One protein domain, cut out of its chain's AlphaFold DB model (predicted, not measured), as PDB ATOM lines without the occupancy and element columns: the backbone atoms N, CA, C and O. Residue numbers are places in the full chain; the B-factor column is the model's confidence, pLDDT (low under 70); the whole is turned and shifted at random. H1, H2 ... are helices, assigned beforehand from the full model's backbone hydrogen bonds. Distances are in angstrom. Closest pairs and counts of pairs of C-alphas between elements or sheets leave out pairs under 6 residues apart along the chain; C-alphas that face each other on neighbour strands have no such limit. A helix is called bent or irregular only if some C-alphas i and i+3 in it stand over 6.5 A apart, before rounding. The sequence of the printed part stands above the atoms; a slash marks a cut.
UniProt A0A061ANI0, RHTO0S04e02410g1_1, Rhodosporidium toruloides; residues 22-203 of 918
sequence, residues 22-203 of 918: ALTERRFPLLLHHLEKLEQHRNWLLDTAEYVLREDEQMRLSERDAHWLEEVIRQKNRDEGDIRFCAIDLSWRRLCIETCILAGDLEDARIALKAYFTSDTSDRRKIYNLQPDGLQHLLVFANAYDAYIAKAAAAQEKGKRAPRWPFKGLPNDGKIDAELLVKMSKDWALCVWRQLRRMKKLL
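Overview. This is residues 22 to 203 of the 918 residues of the protein "RHTO0S04e02410g1_1" of Rhodosporidium toruloides (UniProt A0A061ANI0). You are looking at a long rod of helices: H4 runs from near the middle toward one end, with H5 and H7 side by side there, while H1 and H3 reach toward the other end, where little H2 sits. H8, the longest helix with 33 residues, joins the two groups, meeting H7, H4 and H1 in turn. The printed part has 182 residues with eight named helices, H1 to H8 in order, and no named strand; its class is all helix. It is loose, with a radius of gyration of the C-alphas of 20.1 A, and spans 73 by 31 by 24 A.

Along the chain. Find C-alpha 28 at (63.618, 78.278, 110.352); from there H1 runs 39.0 A to residue 54. H2 is residues 56 to 59, and H3 residues 63 to 75, 17.8 A long. H4, residues 79 to 103, is 35.7 A long with a kink of 26 degrees near residue 88. Next come H5, residues 106 to 118, 16.4 A, and H6, residues 123 to 128. H7 begins at C-alpha 132, (56.537, 55.233, 123.391), and runs 36.2 A to residue 156. H8, residues 171 to 203, covers 48.6 A and ends at C-alpha 203, (70.464, 85.156, 143.478). H8 is irregular, with C-alphas 173 and 176 lying 8.2 A apart, and H5 only just, with C-alphas 115 and 118 at 6.7 A.

Arrangement. H1, H3, H4, H5, H7 and H8 form a bundle, a group of helices in which each touches at least one other. With residues 46 to 53 alone, H1 touches H3 at a steep tilt of 43 degrees, closest at the C-alphas of Ala 49 and Leu 69, 5.5 A. H2 touches no helix. H4 and H5 are a hairpin at 13 degrees; look at the C-alphas of Ile 97 and Ala 109, their closest, 5.0 A apart. H5 touches H7 at 4 degrees, opposite ways, closest at the C-alphas of Leu 106 and Ile 149, 6.3 A. H6 touches H7, closest at the C-alphas of Tyr 128 and Leu 135, 5.1 A. H7 and H8 are a hairpin at 44 degrees, closest at the C-alphas of Ala 144 and Pro 171, 5.5 A. H8 touches H4 with residues 181 to 191 alone, the C-alphas of Ala 87 and Met 184 being closest at 5.5 A. With residues 185 to 199 alone, H8 touches H1 the same way at 29 degrees, closest at the C-alphas of Arg 42 and Val 192, 6.1 A. In H4, H5, H6 and H7 every O i to N i+4 pair is within hydrogen-bond range; the counts are 22 of 23 in H1, 8 of 9 in H3 and 25 of 29 in H8, and H2 is too short for such a pair.

Size, cuts and confidence. The C-alphas of Gln 58 and Lys 158, the two farthest apart, are 72.7 A apart. The printed part has no cut, and its one long link is H7 to H8, residues 157 to 170. The mean pLDDT of the printed part is 75.4, and 62 residues are under 70, among them 22 to 32, 75 to 89, 120 to 134 and 167 to 182.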
ATOM      1  N   ALA A  22      57.031  80.665 115.609       58.91
ATOM      2  CA  ALA A  22      58.050  80.373 114.604       58.91
ATOM      3  C   ALA A  22      58.051  78.890 114.180       58.91
ATOM      4  O   ALA A  22      58.377  78.576 113.033       58.91
ATOM      5  N   LEU A  23      57.668  77.981 115.084       57.81
ATOM      6  CA  LEU A  23      57.516  76.550 114.820       57.81
ATOM      7  C   LEU A  23      56.284  76.249 113.955       57.81
ATOM      8  O   LEU A  23      56.411  75.558 112.943       57.81
ATOM      9  N   THR A  24      55.106  76.771 114.312       59.44
ATOM     10  CA  THR A  24      53.873  76.556 113.530       59.44
ATOM     11  C   THR A  24      53.934  77.240 112.164       59.44
ATOM     12  O   THR A  24      53.466  76.675 111.176       59.44
ATOM     13  N   GLU A  25      54.594  78.395 112.070       61.03
ATOM     14  CA  GLU A  25      54.862  79.114 110.817       61.03
ATOM     15  C   GLU A  25      56.088  78.584 110.038       61.03
ATOM     16  O   GLU A  25      56.398  79.094 108.960       61.03
ATOM     17  N   ARG A  26      56.802  77.572 110.562       62.12
ATOM     18  CA  ARG A  26      58.022  76.964 109.982       62.12
ATOM     19  C   ARG A  26      59.128  77.974 109.618       62.12
ATOM     20  O   ARG A  26      59.882  77.782 108.661       62.12
ATOM     21  N   ARG A  27      59.263  79.058 110.388       64.88
ATOM     22  CA  ARG A  27      60.239  80.142 110.172       64.88
ATOM     23  C   ARG A  27      61.634  79.746 110.677       64.88
ATOM     24  O   ARG A  27      62.106  80.271 111.682       64.88
ATOM     25  N   PHE A  28      62.310  78.839 109.964       62.38
ATOM     26  CA  PHE A  28      63.618  78.278 110.352       62.38
ATOM     27  C   PHE A  28      64.665  79.283 110.891       62.38
ATOM     28  O   PHE A  28      65.302  78.950 111.889       62.38
ATOM     29  N   PRO A  29      64.858  80.501 110.330       63.75
ATOM     30  CA  PRO A  29      65.840  81.444 110.875       63.75
ATOM     31  C   PRO A  29      65.496  81.919 112.294       63.75
ATOM     32  O   PRO A  29      66.388  82.076 113.122       63.75
ATOM     33  N   LEU A  30      64.202  82.088 112.597       66.00
ATOM     34  CA  LEU A  30      63.738  82.393 113.952       66.00
ATOM     35  C   LEU A  30      63.925  81.181 114.869       66.00
ATOM     36  O   LEU A  30      64.402  81.343 115.984       66.00
ATOM     37  N   LEU A  31      63.634  79.962 114.395       65.56
ATOM     38  CA  LEU A  31      63.864  78.734 115.171       65.56
ATOM     39  C   LEU A  31      65.314  78.611 115.636       65.56
ATOM     40  O   LEU A  31      65.558  78.451 116.829       65.56
ATOM     41  N   LEU A  32      66.266  78.749 114.712       66.56
ATOM     42  CA  LEU A  32      67.692  78.697 115.033       66.56
ATOM     43  C   LEU A  32      68.075  79.806 116.026       66.56
ATOM     44  O   LEU A  32      68.723  79.516 117.025       66.56
ATOM     45  N   HIS A  33      67.588  81.035 115.828       70.44
ATOM     46  CA  HIS A  33      67.821  82.159 116.741       70.44
ATOM     47  C   HIS A  33      67.242  81.943 118.158       70.44
ATOM     48  O   HIS A  33      67.854  82.340 119.152       70.44
ATOM     49  N   HIS A  34      66.074  81.306 118.286       69.44
ATOM     50  CA  HIS A  34      65.483  80.983 119.588       69.44
ATOM     51  C   HIS A  34      66.202  79.817 120.280       69.44
ATOM     52  O   HIS A  34      66.412  79.881 121.491       69.44
ATOM     53  N   LEU A  35      66.623  78.787 119.535       71.25
ATOM     54  CA  LEU A  35      67.435  77.685 120.064       71.25
ATOM     55  C   LEU A  35      68.820  78.183 120.521       71.25
ATOM     56  O   LEU A  35      69.272  77.813 121.602       71.25
ATOM     57  N   GLU A  36      69.449  79.084 119.760       73.06
ATOM     58  CA  GLU A  36      70.713  79.740 120.121       73.06
ATOM     59  C   GLU A  36      70.575  80.562 121.415       73.06
ATOM     60  O   GLU A  36      71.378  80.414 122.333       73.06
ATOM     61  N   LYS A  37      69.515  81.373 121.546       75.19
ATOM     62  CA  LYS A  37      69.218  82.111 122.789       75.19
ATOM     63  C   LYS A  37      68.999  81.185 123.988       75.19
ATOM     64  O   LYS A  37      69.494  81.471 125.076       75.19
ATOM     65  N   LEU A  38      68.276  80.078 123.810       73.75
ATOM     66  CA  LEU A  38      68.074  79.085 124.874       73.75
ATOM     67  C   LEU A  38      69.393  78.430 125.298       73.75
ATOM     68  O   LEU A  38      69.613  78.235 126.491       73.75
ATOM     69  N   GLU A  39      70.297  78.166 124.355       75.75
ATOM     70  CA  GLU A  39      71.654  77.707 124.650       75.75
ATOM     71  C   GLU A  39      72.476  78.761 125.405       75.75
ATOM     72  O   GLU A  39      73.048  78.439 126.444       75.75
ATOM     73  N   GLN A  40      72.485  80.020 124.958       76.06
ATOM     74  CA  GLN A  40      73.175  81.114 125.654       76.06
ATOM     75  C   GLN A  40      72.684  81.256 127.106       76.06
ATOM     76  O   GLN A  40      73.491  81.364 128.031       76.06
ATOM     77  N   HIS A  41      71.367  81.183 127.337       76.25
ATOM     78  CA  HIS A  41      70.798  81.233 128.683       76.25
ATOM     79  C   HIS A  41      71.079  79.972 129.520       76.25
ATOM     80  O   HIS A  41      71.287  80.088 130.727       76.25
ATOM     81  N   ARG A  42      71.109  78.777 128.913       77.31
ATOM     82  CA  ARG A  42      71.482  77.520 129.589       77.31
ATOM     83  C   ARG A  42      72.954  77.517 129.999       77.31
ATOM     84  O   ARG A  42      73.276  77.063 131.090       77.31
ATOM     85  N   ASN A  43      73.837  78.045 129.156       79.81
ATOM     86  CA  ASN A  43      75.255  78.170 129.484       79.81
ATOM     87  C   ASN A  43      75.436  79.173 130.635       79.81
ATOM     88  O   ASN A  43      76.013  78.804 131.651       79.81
ATOM     89  N   TRP A  44      74.787  80.348 130.579       82.94
ATOM     90  CA  TRP A  44      74.754  81.286 131.713       82.94
ATOM     91  C   TRP A  44      74.233  80.648 133.009       82.94
ATOM     92  O   TRP A  44      74.800  80.880 134.075       82.94
ATOM     93  N   LEU A  45      73.167  79.840 132.943       81.94
ATOM     94  CA  LEU A  45      72.629  79.120 134.101       81.94
ATOM     95  C   LEU A  45      73.684  78.191 134.720       81.94
ATOM     96  O   LEU A  45      73.840  78.189 135.938       81.94
ATOM     97  N   LEU A  46      74.384  77.414 133.892       83.19
ATOM     98  CA  LEU A  46      75.398  76.454 134.330       83.19
ATOM     99  C   LEU A  46      76.631  77.164 134.902       83.19
ATOM    100  O   LEU A  46      77.039  76.840 136.011       83.19
ATOM    101  N   ASP A  47      77.146  78.186 134.217       81.94
ATOM    102  CA  ASP A  47      78.267  79.009 134.693       81.94
ATOM    103  C   ASP A  47      77.928  79.686 136.036       81.94
ATOM    104  O   ASP A  47      78.756  79.764 136.946       81.94
ATOM    105  N   THR A  48      76.678  80.138 136.189       80.38
ATOM    106  CA  THR A  48      76.169  80.718 137.440       80.38
ATOM    107  C   THR A  48      75.997  79.657 138.527       80.38
ATOM    108  O   THR A  48      76.286  79.940 139.683       80.38
ATOM    109  N   ALA A  49      75.573  78.432 138.199       83.50
ATOM    110  CA  ALA A  49      75.476  77.340 139.168       83.50
ATOM    111  C   ALA A  49      76.858  76.904 139.679       83.50
ATOM    112  O   ALA A  49      77.057  76.783 140.886       83.50
ATOM    113  N   GLU A  50      77.825  76.745 138.770       84.25
ATOM    114  CA  GLU A  50      79.219  76.414 139.087       84.25
ATOM    115  C   GLU A  50      79.906  77.528 139.905       84.25
ATOM    116  O   GLU A  50      80.788  77.239 140.717       84.25
ATOM    117  N   TYR A  51      79.493  78.792 139.736       82.38
ATOM    118  CA  TYR A  51      79.926  79.910 140.579       82.38
ATOM    119  C   TYR A  51      79.243  79.918 141.957       82.38
ATOM    120  O   TYR A  51      79.927  79.989 142.973       82.38
ATOM    121  N   VAL A  52      77.912  79.809 142.015       81.56
ATOM    122  CA  VAL A  52      77.146  79.899 143.272       81.56
ATOM    123  C   VAL A  52      77.491  78.757 144.236       81.56
ATOM    124  O   VAL A  52      77.592  79.014 145.430       81.56
ATOM    125  N   LEU A  53      77.755  77.541 143.738       83.19
ATOM    126  CA  LEU A  53      78.277  76.437 144.560       83.19
ATOM    127  C   LEU A  53      79.696  76.688 145.085       83.19
ATOM    128  O   LEU A  53      80.019  76.294 146.199       83.19
ATOM    129  N   ARG A  54      80.563  77.337 144.299       82.94
ATOM    130  CA  ARG A  54      81.945  77.624 144.720       82.94
ATOM    131  C   ARG A  54      82.003  78.632 145.868       82.94
ATOM    132  O   ARG A  54      82.929  78.582 146.669       82.94
ATOM    133  N   GLU A  55      81.024  79.526 145.935       79.50
ATOM    134  CA  GLU A  55      80.904  80.551 146.973       79.50
ATOM    135  C   GLU A  55      79.899  80.159 148.081       79.50
ATOM    136  O   GLU A  55      79.479  81.034 148.838       79.50
ATOM    137  N   ASP A  56      79.490  78.886 148.196       75.06
ATOM    138  CA  ASP A  56      78.423  78.437 149.114       75.06
ATOM    139  C   ASP A  56      78.622  78.930 150.561       75.06
ATOM    140  O   ASP A  56      77.738  79.575 151.123       75.06
ATOM    141  N   GLU A  57      79.826  78.780 151.125       70.69
ATOM    142  CA  GLU A  57      80.161  79.263 152.479       70.69
ATOM    143  C   GLU A  57      79.853  80.762 152.703       70.69
ATOM    144  O   GLU A  57      79.505  81.180 153.812       70.69
ATOM    145  N   GLN A  58      79.964  81.585 151.653       66.69
ATOM    146  CA  GLN A  58      79.641  83.016 151.682       66.69
ATOM    147  C   GLN A  58      78.166  83.289 151.362       66.69
ATOM    148  O   GLN A  58      77.581  84.228 151.903       66.69
ATOM    149  N   MET A  59      77.572  82.486 150.478       67.06
ATOM    150  CA  MET A  59      76.204  82.634 149.975       67.06
ATOM    151  C   MET A  59      75.151  82.056 150.931       67.06
ATOM    152  O   MET A  59      73.997  82.487 150.878       67.06
ATOM    153  N   ARG A  60      75.561  81.131 151.813       75.00
ATOM    154  CA  ARG A  60      74.733  80.377 152.765       75.00
ATOM    155  C   ARG A  60      73.549  79.705 152.075       75.00
ATOM    156  O   ARG A  60      72.393  80.038 152.354       75.00
ATOM    157  N   LEU A  61      73.834  78.800 151.142       78.88
ATOM    158  CA  LEU A  61      72.782  78.038 150.480       78.88
ATOM    159  C   LEU A  61      72.118  77.083 151.483       78.88
ATOM    160  O   LEU A  61      72.692  76.717 152.509       78.88
ATOM    161  N   SER A  62      70.887  76.669 151.188       85.75
ATOM    162  CA  SER A  62      70.327  75.490 151.846       85.75
ATOM    163  C   SER A  62      70.926  74.235 151.205       85.75
ATOM    164  O   SER A  62      71.187  74.232 150.000       85.75
ATOM    165  N   GLU A  63      71.063  73.139 151.953       85.38
ATOM    166  CA  GLU A  63      71.479  71.836 151.397       85.38
ATOM    167  C   GLU A  63      70.587  71.421 150.203       85.38
ATOM    168  O   GLU A  63      71.065  70.899 149.197       85.38
ATOM    169  N   ARG A  64      69.289  71.760 150.265       86.94
ATOM    170  CA  ARG A  64      68.273  71.546 149.213       86.94
ATOM    171  C   ARG A  64      68.499  72.391 147.950       86.94
ATOM    172  O   ARG A  64      67.987  72.048 146.878       86.94
ATOM    173  N   ASP A  65      69.211  73.509 148.059       86.88
ATOM    174  CA  ASP A  65      69.587  74.371 146.938       86.88
ATOM    175  C   ASP A  65      70.987  74.048 146.412       86.88
ATOM    176  O   ASP A  65      71.147  74.002 145.194       86.88
ATOM    177  N   ALA A  66      71.952  73.720 147.277       86.25
ATOM    178  CA  ALA A  66      73.254  73.191 146.869       86.25
ATOM    179  C   ALA A  66      73.084  71.895 146.052       86.25
ATOM    180  O   ALA A  66      73.439  71.860 144.874       86.25
ATOM    181  N   HIS A  67      72.380  70.894 146.595       87.06
ATOM    182  CA  HIS A  67      72.041  69.660 145.873       87.06
ATOM    183  C   HIS A  67      71.239  69.939 144.585       87.06
ATOM    184  O   HIS A  67      71.347  69.200 143.607       87.06
ATOM    185  N   TRP A  68      70.419  70.996 144.527       89.75
ATOM    186  CA  TRP A  68      69.729  71.351 143.280       89.75
ATOM    187  C   TRP A  68      70.672  71.940 142.222       89.75
ATOM    188  O   TRP A  68      70.515  71.639 141.041       89.75
ATOM    189  N   LEU A  69      71.644  72.762 142.620       86.38
ATOM    190  CA  LEU A  69      72.648  73.310 141.708       86.38
ATOM    191  C   LEU A  69      73.573  72.206 141.186       86.38
ATOM    192  O   LEU A  69      73.817  72.145 139.980       86.38
ATOM    193  N   GLU A  70      74.014  71.297 142.059       87.50
ATOM    194  CA  GLU A  70      74.754  70.091 141.672       87.50
ATOM    195  C   GLU A  70      73.942  69.244 140.689       87.50
ATOM    196  O   GLU A  70      74.452  68.844 139.643       87.50
ATOM    197  N   GLU A  71      72.653  69.037 140.968       83.88
ATOM    198  CA  GLU A  71      71.749  68.300 140.091       83.88
ATOM    199  C   GLU A  71      71.566  68.987 138.728       83.88
ATOM    200  O   GLU A  71      71.583  68.304 137.709       83.88
ATOM    201  N   VAL A  72      71.478  70.320 138.660       82.62
ATOM    202  CA  VAL A  72      71.445  71.070 137.386       82.62
ATOM    203  C   VAL A  72      72.746  70.892 136.594       82.62
ATOM    204  O   VAL A  72      72.712  70.644 135.385       82.62
ATOM    205  N   ILE A  73      73.901  70.945 137.262       80.38
ATOM    206  CA  ILE A  73      75.216  70.718 136.638       80.38
ATOM    207  C   ILE A  73      75.382  69.249 136.213       80.38
ATOM    208  O   ILE A  73      76.048  68.969 135.218       80.38
ATOM    209  N   ARG A  74      74.736  68.301 136.901       77.38
ATOM    210  CA  ARG A  74      74.708  66.874 136.546       77.38
ATOM    211  C   ARG A  74      73.761  66.589 135.371       77.38
ATOM    212  O   ARG A  74      74.128  65.856 134.450       77.38
ATOM    213  N   GLN A  75      72.582  67.219 135.350       68.62
ATOM    214  CA  GLN A  75      71.580  67.146 134.272       68.62
ATOM    215  C   GLN A  75      72.083  67.732 132.942       68.62
ATOM    216  O   GLN A  75      71.594  67.341 131.880       68.62
ATOM    217  N   LYS A  76      73.139  68.562 132.978       64.75
ATOM    218  CA  LYS A  76      73.972  68.972 131.826       64.75
ATOM    219  C   LYS A  76      74.283  67.808 130.869       64.75
ATOM    220  O   LYS A  76      74.335  68.051 129.662       64.75
ATOM    221  N   ASN A  77      74.440  66.595 131.425       54.50
ATOM    222  CA  ASN A  77      74.998  65.390 130.799       54.50
ATOM    223  C   ASN A  77      74.026  64.185 130.727       54.50
ATOM    224  O   ASN A  77      74.476  63.067 130.476       54.50
ATOM    225  N   ARG A  78      72.728  64.375 131.006       63.41
ATOM    226  CA  ARG A  78      71.675  63.357 130.798       63.41
ATOM    227  C   ARG A  78      70.452  63.990 130.128       63.41
ATOM    228  O   ARG A  78      70.575  64.542 129.042       63.41
ATOM    229  N   ASP A  79      69.298  63.965 130.784       59.38
ATOM    230  CA  ASP A  79      67.991  63.972 130.126       59.38
ATOM    231  C   ASP A  79      67.678  65.302 129.410       59.38
ATOM    232  O   ASP A  79      67.172  65.310 128.289       59.38
ATOM    233  N   GLU A  80      68.062  66.449 129.987       62.91
ATOM    234  CA  GLU A  80      67.941  67.739 129.289       62.91
ATOM    235  C   GLU A  80      68.991  67.898 128.175       62.91
ATOM    236  O   GLU A  80      68.721  68.525 127.151       62.91
ATOM    237  N   GLY A  81      70.185  67.321 128.349       59.81
ATOM    238  CA  GLY A  81      71.203  67.254 127.299       59.81
ATOM    239  C   GLY A  81      70.687  66.507 126.068       59.81
ATOM    240  O   GLY A  81      70.803  67.017 124.955       59.81
ATOM    241  N   ASP A  82      70.036  65.367 126.285       64.62
ATOM    242  CA  ASP A  82      69.454  64.513 125.247       64.62
ATOM    243  C   ASP A  82      68.263  65.171 124.528       64.62
ATOM    244  O   ASP A  82      68.210  65.170 123.293       64.62
ATOM    245  N   ILE A  83      67.340  65.805 125.266       64.94
ATOM    246  CA  ILE A  83      66.208  66.545 124.676       64.94
ATOM    247  C   ILE A  83      66.712  67.762 123.882       64.94
ATOM    248  O   ILE A  83      66.286  67.971 122.741       64.94
ATOM    249  N   ARG A  84      67.655  68.541 124.438       64.88
ATOM    250  CA  ARG A  84      68.301  69.666 123.740       64.88
ATOM    251  C   ARG A  84      68.970  69.195 122.454       64.88
ATOM    252  O   ARG A  84      68.745  69.792 121.399       64.88
ATOM    253  N   PHE A  85      69.801  68.154 122.553       60.88
ATOM    254  CA  PHE A  85      70.522  67.593 121.418       60.88
ATOM    255  C   PHE A  85      69.527  67.201 120.334       60.88
ATOM    256  O   PHE A  85      69.610  67.725 119.230       60.88
ATOM    257  N   CYS A  86      68.510  66.404 120.667       68.56
ATOM    258  CA  CYS A  86      67.501  65.964 119.709       68.56
ATOM    259  C   CYS A  86      66.706  67.106 119.054       68.56
ATOM    260  O   CYS A  86      66.384  66.978 117.878       68.56
ATOM    261  N   ALA A  87      66.414  68.222 119.734       67.06
ATOM    262  CA  ALA A  87      65.716  69.362 119.122       67.06
ATOM    263  C   ALA A  87      66.567  70.077 118.049       67.06
ATOM    264  O   ALA A  87      66.104  70.363 116.938       67.06
ATOM    265  N   ILE A  88      67.837  70.346 118.373       66.19
ATOM    266  CA  ILE A  88      68.792  71.008 117.472       66.19
ATOM    267  C   ILE A  88      69.165  70.061 116.321       66.19
ATOM    268  O   ILE A  88      69.148  70.443 115.151       66.19
ATOM    269  N   ASP A  89      69.424  68.799 116.647       68.12
ATOM    270  CA  ASP A  89      69.769  67.722 115.726       68.12
ATOM    271  C   ASP A  89      68.592  67.355 114.796       68.12
ATOM    272  O   ASP A  89      68.808  67.084 113.615       68.12
ATOM    273  N   LEU A  90      67.333  67.415 115.257       72.25
ATOM    274  CA  LEU A  90      66.141  67.284 114.401       72.25
ATOM    275  C   LEU A  90      66.105  68.385 113.344       72.25
ATOM    276  O   LEU A  90      65.962  68.074 112.164       72.25
ATOM    277  N   SER A  91      66.331  69.634 113.751       71.44
ATOM    278  CA  SER A  91      66.395  70.782 112.840       71.44
ATOM    279  C   SER A  91      67.519  70.632 111.800       71.44
ATOM    280  O   SER A  91      67.289  70.826 110.606       71.44
ATOM    281  N   TRP A  92      68.718  70.227 112.231       69.19
ATOM    282  CA  TRP A  92      69.888  70.061 111.360       69.19
ATOM    283  C   TRP A  92      69.791  68.866 110.410       69.19
ATOM    284  O   TRP A  92      69.954  69.029 109.202       69.19
ATOM    285  N   ARG A  93      69.500  67.659 110.911       73.81
ATOM    286  CA  ARG A  93      69.453  66.457 110.057       73.81
ATOM    287  C   ARG A  93      68.299  66.510 109.058       73.81
ATOM    288  O   ARG A  93      68.434  65.997 107.950       73.81
ATOM    289  N   ARG A  94      67.202  67.190 109.411       76.25
ATOM    290  CA  ARG A  94      66.133  67.536 108.472       76.25
ATOM    291  C   ARG A  94      66.639  68.425 107.335       76.25
ATOM    292  O   ARG A  94      66.353  68.119 106.183       76.25
ATOM    293  N   LEU A  95      67.404  69.479 107.636       75.75
ATOM    294  CA  LEU A  95      67.982  70.354 106.610       75.75
ATOM    295  C   LEU A  95      68.891  69.571 105.651       75.75
ATOM    296  O   LEU A  95      68.802  69.779 104.443       75.75
ATOM    297  N   CYS A  96      69.703  68.635 106.157       76.69
ATOM    298  CA  CYS A  96      70.519  67.754 105.314       76.69
ATOM    299  C   CYS A  96      69.651  66.923 104.350       76.69
ATOM    300  O   CYS A  96      69.875  66.960 103.142       76.69
ATOM    301  N   ILE A  97      68.627  66.233 104.865       83.00
ATOM    302  CA  ILE A  97      67.738  65.378 104.058       83.00
ATOM    303  C   ILE A  97      66.941  66.208 103.036       83.00
ATOM    304  O   ILE A  97      66.903  65.848 101.861       83.00
ATOM    305  N   GLU A  98      66.355  67.346 103.434       83.81
ATOM    306  CA  GLU A  98      65.670  68.253 102.499       83.81
ATOM    307  C   GLU A  98      66.626  68.781 101.410       83.81
ATOM    308  O   GLU A  98      66.214  68.907 100.258       83.81
ATOM    309  N   THR A  99      67.898  69.043 101.737       83.06
ATOM    310  CA  THR A  99      68.900  69.522 100.768       83.06
ATOM    311  C   THR A  99      69.236  68.452  99.728       83.06
ATOM    312  O   THR A  99      69.172  68.748  98.536       83.06
ATOM    313  N   CYS A 100      69.503  67.205 100.138       84.75
ATOM    314  CA  CYS A 100      69.726  66.088  99.208       84.75
ATOM    315  C   CYS A 100      68.509  65.863  98.290       84.75
ATOM    316  O   CYS A 100      68.657  65.732  97.075       84.75
ATOM    317  N   ILE A 101      67.285  65.909  98.836       86.25
ATOM    318  CA  ILE A 101      66.052  65.741  98.044       86.25
ATOM    319  C   ILE A 101      65.869  66.870  97.016       86.25
ATOM    320  O   ILE A 101      65.427  66.614  95.895       86.25
ATOM    321  N   LEU A 102      66.212  68.113  97.368       84.81
ATOM    322  CA  LEU A 102      66.114  69.263  96.462       84.81
ATOM    323  C   LEU A 102      67.242  69.318  95.418       84.81
ATOM    324  O   LEU A 102      67.026  69.880  94.343       84.81
ATOM    325  N   ALA A 103      68.407  68.730  95.705       85.06
ATOM    326  CA  ALA A 103      69.487  68.531  94.738       85.06
ATOM    327  C   ALA A 103      69.176  67.404  93.728       85.06
ATOM    328  O   ALA A 103      69.559  67.499  92.563       85.06
ATOM    329  N   GLY A 104      68.416  66.388  94.153       83.81
ATOM    330  CA  GLY A 104      68.117  65.177  93.377       83.81
ATOM    331  C   GLY A 104      68.912  63.944  93.821       83.81
ATOM    332  O   GLY A 104      68.776  62.880  93.214       83.81
ATOM    333  N   ASP A 105      69.690  64.062  94.899       89.00
ATOM    334  CA  ASP A 105      70.537  63.019  95.481       89.00
ATOM    335  C   ASP A 105      69.707  62.114  96.411       89.00
ATOM    336  O   ASP A 105      69.868  62.067  97.634       89.00
ATOM    337  N   LEU A 106      68.727  61.425  95.818       89.44
ATOM    338  CA  LEU A 106      67.679  60.706  96.552       89.44
ATOM    339  C   LEU A 106      68.184  59.484  97.331       89.44
ATOM    340  O   LEU A 106      67.555  59.092  98.314       89.44
ATOM    341  N   GLU A 107      69.306  58.887  96.927       87.44
ATOM    342  CA  GLU A 107      69.904  57.769  97.665       87.44
ATOM    343  C   GLU A 107      70.684  58.262  98.894       87.44
ATOM    344  O   GLU A 107      70.514  57.707  99.976       87.44
ATOM    345  N   ASP A 108      71.412  59.379  98.792       84.19
ATOM    346  CA  ASP A 108      72.035  60.028  99.956       84.19
ATOM    347  C   ASP A 108      70.975  60.505 100.961       84.19
ATOM    348  O   ASP A 108      71.151  60.350 102.173       84.19
ATOM    349  N   ALA A 109      69.819  60.982 100.480       86.44
ATOM    350  CA  ALA A 109      68.672  61.294 101.334       86.44
ATOM    351  C   ALA A 109      68.159  60.066 102.118       86.44
ATOM    352  O   ALA A 109      67.845  60.193 103.304       86.44
ATOM    353  N   ARG A 110      68.116  58.873 101.499       87.62
ATOM    354  CA  ARG A 110      67.758  57.606 102.173       87.62
ATOM    355  C   ARG A 110      68.829  57.149 103.151       87.62
ATOM    356  O   ARG A 110      68.497  56.730 104.257       87.62
ATOM    357  N   ILE A 111      70.102  57.228 102.768       84.50
ATOM    358  CA  ILE A 111      71.238  56.856 103.621       84.50
ATOM    359  C   ILE A 111      71.244  57.733 104.878       84.50
ATOM    360  O   ILE A 111      71.327  57.204 105.988       84.50
ATOM    361  N   ALA A 112      71.055  59.047 104.722       82.12
ATOM    362  CA  ALA A 112      70.896  59.987 105.825       82.12
ATOM    363  C   ALA A 112      69.669  59.647 106.691       82.12
ATOM    364  O   ALA A 112      69.811  59.445 107.896       82.12
ATOM    365  N   LEU A 113      68.476  59.514 106.100       85.62
ATOM    366  CA  LEU A 113      67.249  59.168 106.832       85.62
ATOM    367  C   LEU A 113      67.412  57.872 107.648       85.62
ATOM    368  O   LEU A 113      67.069  57.828 108.834       85.62
ATOM    369  N   LYS A 114      68.022  56.844 107.049       83.94
ATOM    370  CA  LYS A 114      68.287  55.556 107.695       83.94
ATOM    371  C   LYS A 114      69.292  55.667 108.836       83.94
ATOM    372  O   LYS A 114      68.999  55.223 109.945       83.94
ATOM    373  N   ALA A 115      70.455  56.271 108.592       78.56
ATOM    374  CA  ALA A 115      71.500  56.437 109.603       78.56
ATOM    375  C   ALA A 115      71.018  57.259 110.810       78.56
ATOM    376  O   ALA A 115      71.443  57.022 111.941       78.56
ATOM    377  N   TYR A 116      70.125  58.221 110.571       73.75
ATOM    378  CA  TYR A 116      69.773  59.239 111.551       73.75
ATOM    379  C   TYR A 116      68.451  59.025 112.293       73.75
ATOM    380  O   TYR A 116      68.325  59.571 113.390       73.75
ATOM    381  N   PHE A 117      67.497  58.274 111.729       74.25
ATOM    382  CA  PHE A 117      66.149  58.120 112.296       74.25
ATOM    383  C   PHE A 117      65.694  56.661 112.437       74.25
ATOM    384  O   PHE A 117      65.132  56.318 113.474       74.25
ATOM    385  N   THR A 118      65.911  55.797 111.435       74.00
ATOM    386  CA  THR A 118      65.371  54.418 111.482       74.00
ATOM    387  C   THR A 118      66.349  53.380 112.031       74.00
ATOM    388  O   THR A 118      65.899  52.377 112.583       74.00
ATOM    389  N   SER A 119      67.665  53.614 111.972       77.88
ATOM    390  CA  SER A 119      68.666  52.700 112.547       77.88
ATOM    391  C   SER A 119      68.475  52.490 114.053       77.88
ATOM    392  O   SER A 119      68.337  53.457 114.808       77.88
ATOM    393  N   ASP A 120      68.570  51.239 114.513       68.69
ATOM    394  CA  ASP A 120      68.591  50.881 115.942       68.69
ATOM    395  C   ASP A 120      69.786  51.511 116.686       68.69
ATOM    396  O   ASP A 120      69.729  51.742 117.891       68.69
ATOM    397  N   THR A 121      70.862  51.849 115.963       64.69
ATOM    398  CA  THR A 121      72.039  52.542 116.513       64.69
ATOM    399  C   THR A 121      71.889  54.063 116.598       64.69
ATOM    400  O   THR A 121      72.772  54.711 117.167       64.69
ATOM    401  N   SER A 122      70.812  54.649 116.062       67.44
ATOM    402  CA  SER A 122      70.617  56.104 116.054       67.44
ATOM    403  C   SER A 122      70.326  56.642 117.459       67.44
ATOM    404  O   SER A 122      69.517  56.093 118.208       67.44
ATOM    405  N   ASP A 123      70.984  57.738 117.839       64.75
ATOM    406  CA  ASP A 123      70.931  58.242 119.220       64.75
ATOM    407  C   ASP A 123      69.528  58.679 119.639       64.75
ATOM    408  O   ASP A 123      69.124  58.457 120.776       64.75
ATOM    409  N   ARG A 124      68.722  59.184 118.698       66.12
ATOM    410  CA  ARG A 124      67.327  59.537 118.985       66.12
ATOM    411  C   ARG A 124      66.460  58.326 119.276       66.12
ATOM    412  O   ARG A 124      65.576  58.420 120.114       66.12
ATOM    413  N   ARG A 125      66.721  57.183 118.635       68.19
ATOM    414  CA  ARG A 125      66.004  55.942 118.942       68.19
ATOM    415  C   ARG A 125      66.398  55.411 120.324       68.19
ATOM    416  O   ARG A 125      65.532  54.923 121.034       68.19
ATOM    417  N   LYS A 126      67.644  55.627 120.775       66.75
ATOM    418  CA  LYS A 126      68.060  55.373 122.173       66.75
ATOM    419  C   LYS A 126      67.329  56.294 123.158       66.75
ATOM    420  O   LYS A 126      66.750  55.801 124.118       66.75
ATOM    421  N   ILE A 127      67.311  57.600 122.884       64.69
ATOM    422  CA  ILE A 127      66.671  58.628 123.726       64.69
ATOM    423  C   ILE A 127      65.149  58.408 123.814       64.69
ATOM    424  O   ILE A 127      64.561  58.561 124.881       64.69
ATOM    425  N   TYR A 128      64.516  57.952 122.729       65.62
ATOM    426  CA  TYR A 128      63.082  57.654 122.688       65.62
ATOM    427  C   TYR A 128      62.686  56.208 123.028       65.62
ATOM    428  O   TYR A 128      61.498  55.950 123.198       65.62
ATOM    429  N   ASN A 129      63.622  55.274 123.238       65.56
ATOM    430  CA  ASN A 129      63.295  53.906 123.685       65.56
ATOM    431  C   ASN A 129      62.589  53.856 125.059       65.56
ATOM    432  O   ASN A 129      62.050  52.815 125.429       65.56
ATOM    433  N   LEU A 130      62.597  54.957 125.822       59.31
ATOM    434  CA  LEU A 130      61.901  55.100 127.107       59.31
ATOM    435  C   LEU A 130      60.613  55.946 127.029       59.31
ATOM    436  O   LEU A 130      59.963  56.136 128.052       59.31
ATOM    437  N   GLN A 131      60.227  56.445 125.848       62.09
ATOM    438  CA  GLN A 131      58.995  57.215 125.637       62.09
ATOM    439  C   GLN A 131      58.256  56.705 124.383       62.09
ATOM    440  O   GLN A 131      58.641  57.077 123.269       62.09
ATOM    441  N   PRO A 132      57.197  55.880 124.528       64.25
ATOM    442  CA  PRO A 132      56.537  55.233 123.391       64.25
ATOM    443  C   PRO A 132      55.989  56.242 122.372       64.25
ATOM    444  O   PRO A 132      56.255  56.078 121.182       64.25
ATOM    445  N   ASP A 133      55.350  57.333 122.818       62.00
ATOM    446  CA  ASP A 133      54.890  58.427 121.950       62.00
ATOM    447  C   ASP A 133      56.018  58.964 121.064       62.00
ATOM    448  O   ASP A 133      55.849  59.181 119.867       62.00
ATOM    449  N   GLY A 134      57.185  59.217 121.662       65.31
ATOM    450  CA  GLY A 134      58.319  59.837 120.988       65.31
ATOM    451  C   GLY A 134      58.944  58.904 119.956       65.31
ATOM    452  O   GLY A 134      59.273  59.339 118.852       65.31
ATOM    453  N   LEU A 135      59.012  57.607 120.268       70.50
ATOM    454  CA  LEU A 135      59.415  56.570 119.322       70.50
ATOM    455  C   LEU A 135      58.407  56.450 118.168       70.50
ATOM    456  O   LEU A 135      58.808  56.385 117.005       70.50
ATOM    457  N   GLN A 136      57.104  56.489 118.461       71.44
ATOM    458  CA  GLN A 136      56.045  56.462 117.454       71.44
ATOM    459  C   GLN A 136      56.097  57.702 116.547       71.44
ATOM    460  O   GLN A 136      56.070  57.566 115.324       71.44
ATOM    461  N   HIS A 137      56.264  58.905 117.106       69.06
ATOM    462  CA  HIS A 137      56.461  60.134 116.333       69.06
ATOM    463  C   HIS A 137      57.735  60.088 115.471       69.06
ATOM    464  O   HIS A 137      57.697  60.551 114.331       69.06
ATOM    465  N   LEU A 138      58.839  59.507 115.961       73.06
ATOM    466  CA  LEU A 138      60.082  59.329 115.194       73.06
ATOM    467  C   LEU A 138      59.883  58.388 113.989       73.06
ATOM    468  O   LEU A 138      60.354  58.679 112.889       73.06
ATOM    469  N   LEU A 139      59.149  57.285 114.175       76.94
ATOM    470  CA  LEU A 139      58.811  56.339 113.105       76.94
ATOM    471  C   LEU A 139      57.855  56.963 112.076       76.94
ATOM    472  O   LEU A 139      58.075  56.842 110.872       76.94
ATOM    473  N   VAL A 140      56.826  57.686 112.526       75.81
ATOM    474  CA  VAL A 140      55.881  58.379 111.633       75.81
ATOM    475  C   VAL A 140      56.562  59.537 110.885       75.81
ATOM    476  O   VAL A 140      56.274  59.741 109.705       75.81
ATOM    477  N   PHE A 141      57.513  60.245 111.509       77.94
ATOM    478  CA  PHE A 141      58.400  61.194 110.825       77.94
ATOM    479  C   PHE A 141      59.179  60.505 109.699       77.94
ATOM    480  O   PHE A 141      59.183  60.999 108.571       77.94
ATOM    481  N   ALA A 142      59.819  59.366 109.986       80.94
ATOM    482  CA  ALA A 142      60.656  58.674 109.011       80.94
ATOM    483  C   ALA A 142      59.837  58.203 107.802       80.94
ATOM    484  O   ALA A 142      60.167  58.551 106.670       80.94
ATOM    485  N   ASN A 143      58.698  57.552 108.050       83.50
ATOM    486  CA  ASN A 143      57.754  57.131 107.012       83.50
ATOM    487  C   ASN A 143      57.277  58.307 106.134       83.50
ATOM    488  O   ASN A 143      57.066  58.148 104.931       83.50
ATOM    489  N   ALA A 144      57.116  59.503 106.713       82.06
ATOM    490  CA  ALA A 144      56.724  60.695 105.966       82.06
ATOM    491  C   ALA A 144      57.863  61.255 105.086       82.06
ATOM    492  O   ALA A 144      57.585  61.755 103.994       82.06
ATOM    493  N   TYR A 145      59.127  61.122 105.503       85.00
ATOM    494  CA  TYR A 145      60.286  61.476 104.674       85.00
ATOM    495  C   TYR A 145      60.604  60.429 103.598       85.00
ATOM    496  O   TYR A 145      60.916  60.819 102.476       85.00
ATOM    497  N   ASP A 146      60.418  59.132 103.854       87.81
ATOM    498  CA  ASP A 146      60.474  58.106 102.800       87.81
ATOM    499  C   ASP A 146      59.395  58.349 101.726       87.81
ATOM    500  O   ASP A 146      59.676  58.308 100.525       87.81
ATOM    501  N   ALA A 147      58.175  58.718 102.138       85.88
ATOM    502  CA  ALA A 147      57.111  59.129 101.219       85.88
ATOM    503  C   ALA A 147      57.457  60.412 100.429       85.88
ATOM    504  O   ALA A 147      57.064  60.545  99.265       85.88
ATOM    505  N   TYR A 148      58.215  61.345 101.017       87.69
ATOM    506  CA  TYR A 148      58.740  62.514 100.304       87.69
ATOM    507  C   TYR A 148      59.794  62.105  99.268       87.69
ATOM    508  O   TYR A 148      59.655  62.482  98.105       87.69
ATOM    509  N   ILE A 149      60.778  61.277  99.631       89.81
ATOM    510  CA  ILE A 149      61.810  60.781  98.706       89.81
ATOM    511  C   ILE A 149      61.164  60.043  97.520       89.81
ATOM    512  O   ILE A 149      61.499  60.312  96.367       89.81
ATOM    513  N   ALA A 150      60.171  59.183  97.772       89.19
ATOM    514  CA  ALA A 150      59.419  58.500  96.716       89.19
ATOM    515  C   ALA A 150      58.665  59.476  95.787       89.19
ATOM    516  O   ALA A 150      58.664  59.311  94.566       89.19
ATOM    517  N   LYS A 151      58.055  60.533  96.339       87.62
ATOM    518  CA  LYS A 151      57.335  61.556  95.559       87.62
ATOM    519  C   LYS A 151      58.273  62.547  94.851       87.62
ATOM    520  O   LYS A 151      57.871  63.130  93.844       87.62
ATOM    521  N   ALA A 152      59.513  62.694  95.316       88.44
ATOM    522  CA  ALA A 152      60.587  63.394  94.616       88.44
ATOM    523  C   ALA A 152      61.111  62.571  93.426       88.44
ATOM    524  O   ALA A 152      61.192  63.112  92.324       88.44
ATOM    525  N   ALA A 153      61.340  61.260  93.595       90.06
ATOM    526  CA  ALA A 153      61.686  60.352  92.494       90.06
ATOM    527  C   ALA A 153      60.618  60.394  91.388       90.06
ATOM    528  O   ALA A 153      60.911  60.721  90.239       90.06
ATOM    529  N   ALA A 154      59.346  60.225  91.762       89.75
ATOM    530  CA  ALA A 154      58.210  60.288  90.841       89.75
ATOM    531  C   ALA A 154      57.937  61.690  90.241       89.75
ATOM    532  O   ALA A 154      57.020  61.829  89.419       89.75
ATOM    533  N   ALA A 155      58.676  62.728  90.658       87.94
ATOM    534  CA  ALA A 155      58.728  64.040  90.010       87.94
ATOM    535  C   ALA A 155      59.926  64.135  89.047       87.94
ATOM    536  O   ALA A 155      59.744  64.551  87.902       87.94
ATOM    537  N   GLN A 156      61.104  63.673  89.476       88.38
ATOM    538  CA  GLN A 156      62.344  63.610  88.694       88.38
ATOM    539  C   GLN A 156      62.178  62.752  87.427       88.38
ATOM    540  O   GLN A 156      62.507  63.211  86.335       88.38
ATOM    541  N   GLU A 157      61.543  61.580  87.539       90.06
ATOM    542  CA  GLU A 157      61.132  60.718  86.411       90.06
ATOM    543  C   GLU A 157      60.265  61.448  85.372       90.06
ATOM    544  O   GLU A 157      60.273  61.116  84.190       90.06
ATOM    545  N   LYS A 158      59.506  62.463  85.805       91.69
ATOM    546  CA  LYS A 158      58.601  63.261  84.963       91.69
ATOM    547  C   LYS A 158      59.246  64.570  84.493       91.69
ATOM    548  O   LYS A 158      58.531  65.461  84.035       91.69
ATOM    549  N   GLY A 159      60.565  64.714  84.652       86.94
ATOM    550  CA  GLY A 159      61.322  65.923  84.312       86.94
ATOM    551  C   GLY A 159      61.002  67.135  85.194       86.94
ATOM    552  O   GLY A 159      61.264  68.270  84.797       86.94
ATOM    553  N   LYS A 160      60.396  66.930  86.370       89.12
ATOM    554  CA  LYS A 160      59.963  67.995  87.286       89.12
ATOM    555  C   LYS A 160      60.887  68.064  88.500       89.12
ATOM    556  O   LYS A 160      61.365  67.048  88.991       89.12
ATOM    557  N   ARG A 161      61.103  69.279  89.014       85.75
ATOM    558  CA  ARG A 161      61.805  69.487  90.292       85.75
ATOM    559  C   ARG A 161      61.028  68.826  91.434       85.75
ATOM    560  O   ARG A 161      59.795  68.788  91.394       85.75
ATOM    561  N   ALA A 162      61.746  68.360  92.455       86.56
ATOM    562  CA  ALA A 162      61.135  67.839  93.672       86.56
ATOM    563  C   ALA A 162      60.190  68.892  94.301       86.56
ATOM    564  O   ALA A 162      60.534  70.078  94.347       86.56
ATOM    565  N   PRO A 163      58.988  68.499  94.765       82.31
ATOM    566  CA  PRO A 163      58.071  69.416  95.435       82.31
ATOM    567  C   PRO A 163      58.652  69.858  96.784       82.31
ATOM    568  O   PRO A 163      59.153  69.035  97.537       82.31
ATOM    569  N   ARG A 164      58.568  71.147  97.128       80.50
ATOM    570  CA  ARG A 164      59.126  71.659  98.391       80.50
ATOM    571  C   ARG A 164      58.282  71.218  99.592       80.50
ATOM    572  O   ARG A 164      57.071  71.422  99.582       80.50
ATOM    573  N   TRP A 165      58.913  70.662 100.625       74.31
ATOM    574  CA  TRP A 165      58.251  70.285 101.882       74.31
ATOM    575  C   TRP A 165      57.826  71.516 102.717       74.31
ATOM    576  O   TRP A 165      58.580  72.493 102.779       74.31
ATOM    577  N   PRO A 166      56.666  71.484 103.405       70.50
ATOM    578  CA  PRO A 166      55.588  70.498 103.280       70.50
ATOM    579  C   PRO A 166      54.740  70.742 102.019       70.50
ATOM    580  O   PRO A 166      54.605  71.872 101.554       70.50
ATOM    581  N   PHE A 167      54.082  69.699 101.516       69.12
ATOM    582  CA  PHE A 167      53.097  69.814 100.435       69.12
ATOM    583  C   PHE A 167      51.919  68.855 100.648       69.12
ATOM    584  O   PHE A 167      52.027  67.864 101.370       69.12
ATOM    585  N   LYS A 168      50.786  69.144  99.995       68.00
ATOM    586  CA  LYS A 168      49.545  68.368 100.142       68.00
ATOM    587  C   LYS A 168      49.668  66.940  99.603       68.00
ATOM    588  O   LYS A 168      50.250  66.701  98.536       68.00
ATOM    589  N   GLY A 169      49.056  65.991 100.308       67.75
ATOM    590  CA  GLY A 169      49.136  64.574  99.947       67.75
ATOM    591  C   GLY A 169      50.506  63.988 100.291       67.75
ATOM    592  O   GLY A 169      51.185  63.410  99.437       67.75
ATOM    593  N   LEU A 170      50.902  64.209 101.540       68.81
ATOM    594  CA  LEU A 170      51.894  63.464 102.312       68.81
ATOM    595  C   LEU A 170      51.189  62.895 103.551       68.81
ATOM    596  O   LEU A 170      50.143  63.433 103.929       68.81
ATOM    597  N   PRO A 171      51.763  61.890 104.237       67.12
ATOM    598  CA  PRO A 171      51.306  61.500 105.567       67.12
ATOM    599  C   PRO A 171      51.163  62.731 106.480       67.12
ATOM    600  O   PRO A 171      52.111  63.493 106.686       67.12
ATOM    601  N   ASN A 172      49.937  62.957 106.956       66.06
ATOM    602  CA  ASN A 172      49.503  64.093 107.779       66.06
ATOM    603  C   ASN A 172      49.946  65.482 107.255       66.06
ATOM    604  O   ASN A 172      50.224  66.375 108.055       66.06
ATOM    605  N   ASP A 173      50.061  65.668 105.931       65.81
ATOM    606  CA  ASP A 173      50.593  66.878 105.267       65.81
ATOM    607  C   ASP A 173      51.936  67.381 105.856       65.81
ATOM    608  O   ASP A 173      52.216  68.583 105.904       65.81
ATOM    609  N   GLY A 174      52.771  66.467 106.364       62.41
ATOM    610  CA  GLY A 174      54.050  66.807 106.994       62.41
ATOM    611  C   GLY A 174      53.924  67.598 108.304       62.41
ATOM    612  O   GLY A 174      54.840  68.346 108.654       62.41
ATOM    613  N   LYS A 175      52.793  67.499 109.021       63.62
ATOM    614  CA  LYS A 175      52.572  68.156 110.328       63.62
ATOM    615  C   LYS A 175      53.333  67.492 111.483       63.62
ATOM    616  O   LYS A 175      53.846  68.216 112.329       63.62
ATOM    617  N   ILE A 176      53.506  66.164 111.452       60.34
ATOM    618  CA  ILE A 176      54.154  65.373 112.526       60.34
ATOM    619  C   ILE A 176      55.552  65.908 112.879       60.34
ATOM    620  O   ILE A 176      55.918  66.011 114.043       60.34
ATOM    621  N   ASP A 177      56.321  66.272 111.851       61.44
ATOM    622  CA  ASP A 177      57.656  66.878 111.935       61.44
ATOM    623  C   ASP A 177      57.641  68.189 112.737       61.44
ATOM    624  O   ASP A 177      58.413  68.354 113.683       61.44
ATOM    625  N   ALA A 178      56.696  69.079 112.418       64.25
ATOM    626  CA  ALA A 178      56.510  70.312 113.167       64.25
ATOM    627  C   ALA A 178      56.045  70.022 114.602       64.25
ATOM    628  O   ALA A 178      56.605  70.584 115.530       64.25
ATOM    629  N   GLU A 179      55.078  69.126 114.812       67.44
ATOM    630  CA  GLU A 179      54.534  68.789 116.138       67.44
ATOM    631  C   GLU A 179      55.579  68.157 117.076       67.44
ATOM    632  O   GLU A 179      55.664  68.539 118.245       67.44
ATOM    633  N   LEU A 180      56.433  67.263 116.566       69.88
ATOM    634  CA  LEU A 180      57.533  66.674 117.332       69.88
ATOM    635  C   LEU A 180      58.584  67.731 117.690       69.88
ATOM    636  O   LEU A 180      58.941  67.860 118.863       69.88
ATOM    637  N   LEU A 181      59.043  68.527 116.715       69.50
ATOM    638  CA  LEU A 181      59.990  69.617 116.967       69.50
ATOM    639  C   LEU A 181      59.401  70.655 117.938       69.50
ATOM    640  O   LEU A 181      60.103  71.133 118.828       69.50
ATOM    641  N   VAL A 182      58.095  70.934 117.837       69.62
ATOM    642  CA  VAL A 182      57.343  71.778 118.773       69.62
ATOM    643  C   VAL A 182      57.408  71.228 120.190       69.62
ATOM    644  O   VAL A 182      57.714  72.000 121.096       69.62
ATOM    645  N   LYS A 183      57.123  69.934 120.393       72.94
ATOM    646  CA  LYS A 183      57.175  69.279 121.710       72.94
ATOM    647  C   LYS A 183      58.593  69.378 122.284       72.94
ATOM    648  O   LYS A 183      58.786  70.051 123.292       72.94
ATOM    649  N   MET A 184      59.599  68.882 121.554       70.50
ATOM    650  CA  MET A 184      61.008  68.913 121.981       70.50
ATOM    651  C   MET A 184      61.495  70.315 122.372       70.50
ATOM    652  O   MET A 184      62.081  70.509 123.437       70.50
ATOM    653  N   SER A 185      61.270  71.309 121.503       71.06
ATOM    654  CA  SER A 185      61.764  72.670 121.723       71.06
ATOM    655  C   SER A 185      60.991  73.403 122.824       71.06
ATOM    656  O   SER A 185      61.599  74.184 123.552       71.06
ATOM    657  N   LYS A 186      59.684  73.142 123.000       72.75
ATOM    658  CA  LYS A 186      58.913  73.656 124.146       72.75
ATOM    659  C   LYS A 186      59.387  73.044 125.458       72.75
ATOM    660  O   LYS A 186      59.601  73.790 126.407       72.75
ATOM    661  N   ASP A 187      59.564  71.729 125.512       72.62
ATOM    662  CA  ASP A 187      59.919  71.023 126.744       72.62
ATOM    663  C   ASP A 187      61.324  71.424 127.219       72.62
ATOM    664  O   ASP A 187      61.504  71.770 128.391       72.62
ATOM    665  N   TRP A 188      62.290  71.532 126.295       75.19
ATOM    666  CA  TRP A 188      63.608  72.096 126.598       75.19
ATOM    667  C   TRP A 188      63.522  73.560 127.066       75.19
ATOM    668  O   TRP A 188      64.064  73.905 128.120       75.19
ATOM    669  N   ALA A 189      62.788  74.418 126.345       73.12
ATOM    670  CA  ALA A 189      62.634  75.827 126.710       73.12
ATOM    671  C   ALA A 189      61.969  76.018 128.084       73.12
ATOM    672  O   ALA A 189      62.360  76.902 128.848       73.12
ATOM    673  N   LEU A 190      60.983  75.182 128.422       74.69
ATOM    674  CA  LEU A 190      60.316  75.177 129.722       74.69
ATOM    675  C   LEU A 190      61.245  74.689 130.836       74.69
ATOM    676  O   LEU A 190      61.194  75.256 131.928       74.69
ATOM    677  N   CYS A 191      62.103  73.696 130.581       76.00
ATOM    678  CA  CYS A 191      63.109  73.239 131.542       76.00
ATOM    679  C   CYS A 191      64.095  74.366 131.884       76.00
ATOM    680  O   CYS A 191      64.143  74.812 133.036       76.00
ATOM    681  N   VAL A 192      64.760  74.923 130.864       75.44
ATOM    682  CA  VAL A 192      65.700  76.046 131.011       75.44
ATOM    683  C   VAL A 192      65.026  77.234 131.704       75.44
ATOM    684  O   VAL A 192      65.567  77.798 132.653       75.44
ATOM    685  N   TRP A 193      63.797  77.600 131.323       77.81
ATOM    686  CA  TRP A 193      63.093  78.735 131.932       77.81
ATOM    687  C   TRP A 193      62.672  78.499 133.394       77.81
ATOM    688  O   TRP A 193      62.717  79.431 134.205       77.81
ATOM    689  N   ARG A 194      62.309  77.263 133.772       79.31
ATOM    690  CA  ARG A 194      62.061  76.878 135.176       79.31
ATOM    691  C   ARG A 194      63.343  76.982 136.007       79.31
ATOM    692  O   ARG A 194      63.308  77.569 137.090       79.31
ATOM    693  N   GLN A 195      64.467  76.487 135.488       81.38
ATOM    694  CA  GLN A 195      65.767  76.571 136.160       81.38
ATOM    695  C   GLN A 195      66.238  78.028 136.304       81.38
ATOM    696  O   GLN A 195      66.550  78.450 137.416       81.38
ATOM    697  N   LEU A 196      66.190  78.834 135.234       78.69
ATOM    698  CA  LEU A 196      66.513  80.273 135.257       78.69
ATOM    699  C   LEU A 196      65.685  81.029 136.302       78.69
ATOM    700  O   LEU A 196      66.195  81.907 136.998       78.69
ATOM    701  N   ARG A 197      64.401  80.679 136.447       81.50
ATOM    702  CA  ARG A 197      63.516  81.250 137.470       81.50
ATOM    703  C   ARG A 197      63.957  80.874 138.892       81.50
ATOM    704  O   ARG A 197      63.931  81.756 139.750       81.50
ATOM    705  N   ARG A 198      64.359  79.621 139.161       82.06
ATOM    706  CA  ARG A 198      64.877  79.213 140.488       82.06
ATOM    707  C   ARG A 198      66.247  79.835 140.772       82.06
ATOM    708  O   ARG A 198      66.413  80.426 141.832       82.06
ATOM    709  N   MET A 199      67.154  79.844 139.795       81.12
ATOM    710  CA  MET A 199      68.440  80.549 139.872       81.12
ATOM    711  C   MET A 199      68.250  82.034 140.211       81.12
ATOM    712  O   MET A 199      68.873  82.561 141.128       81.12
ATOM    713  N   LYS A 200      67.316  82.718 139.534       79.69
ATOM    714  CA  LYS A 200      67.012  84.126 139.819       79.69
ATOM    715  C   LYS A 200      66.447  84.341 141.227       79.69
ATOM    716  O   LYS A 200      66.765  85.372 141.815       79.69
ATOM    717  N   LYS A 201      65.650  83.410 141.776       81.12
ATOM    718  CA  LYS A 201      65.213  83.455 143.188       81.12
ATOM    719  C   LYS A 201      66.409  83.334 144.137       81.12
ATOM    720  O   LYS A 201      66.589  84.224 144.965       81.12
ATOM    721  N   LEU A 202      67.263  82.328 143.938       78.12
ATOM    722  CA  LEU A 202      68.470  82.108 144.741       78.12
ATOM    723  C   LEU A 202      69.395  83.329 144.745       78.12
ATOM    724  O   LEU A 202      69.748  83.828 145.807       78.12
ATOM    725  N   LEU A 203      69.682  83.916 143.579       77.50
ATOM    726  CA  LEU A 203      70.464  85.156 143.478       77.50
ATOM    727  C   LEU A 203      69.791  86.381 144.132       77.50
ATOM    728  O   LEU A 203      70.476  87.359 144.430       77.50
TER     729      LEU A 203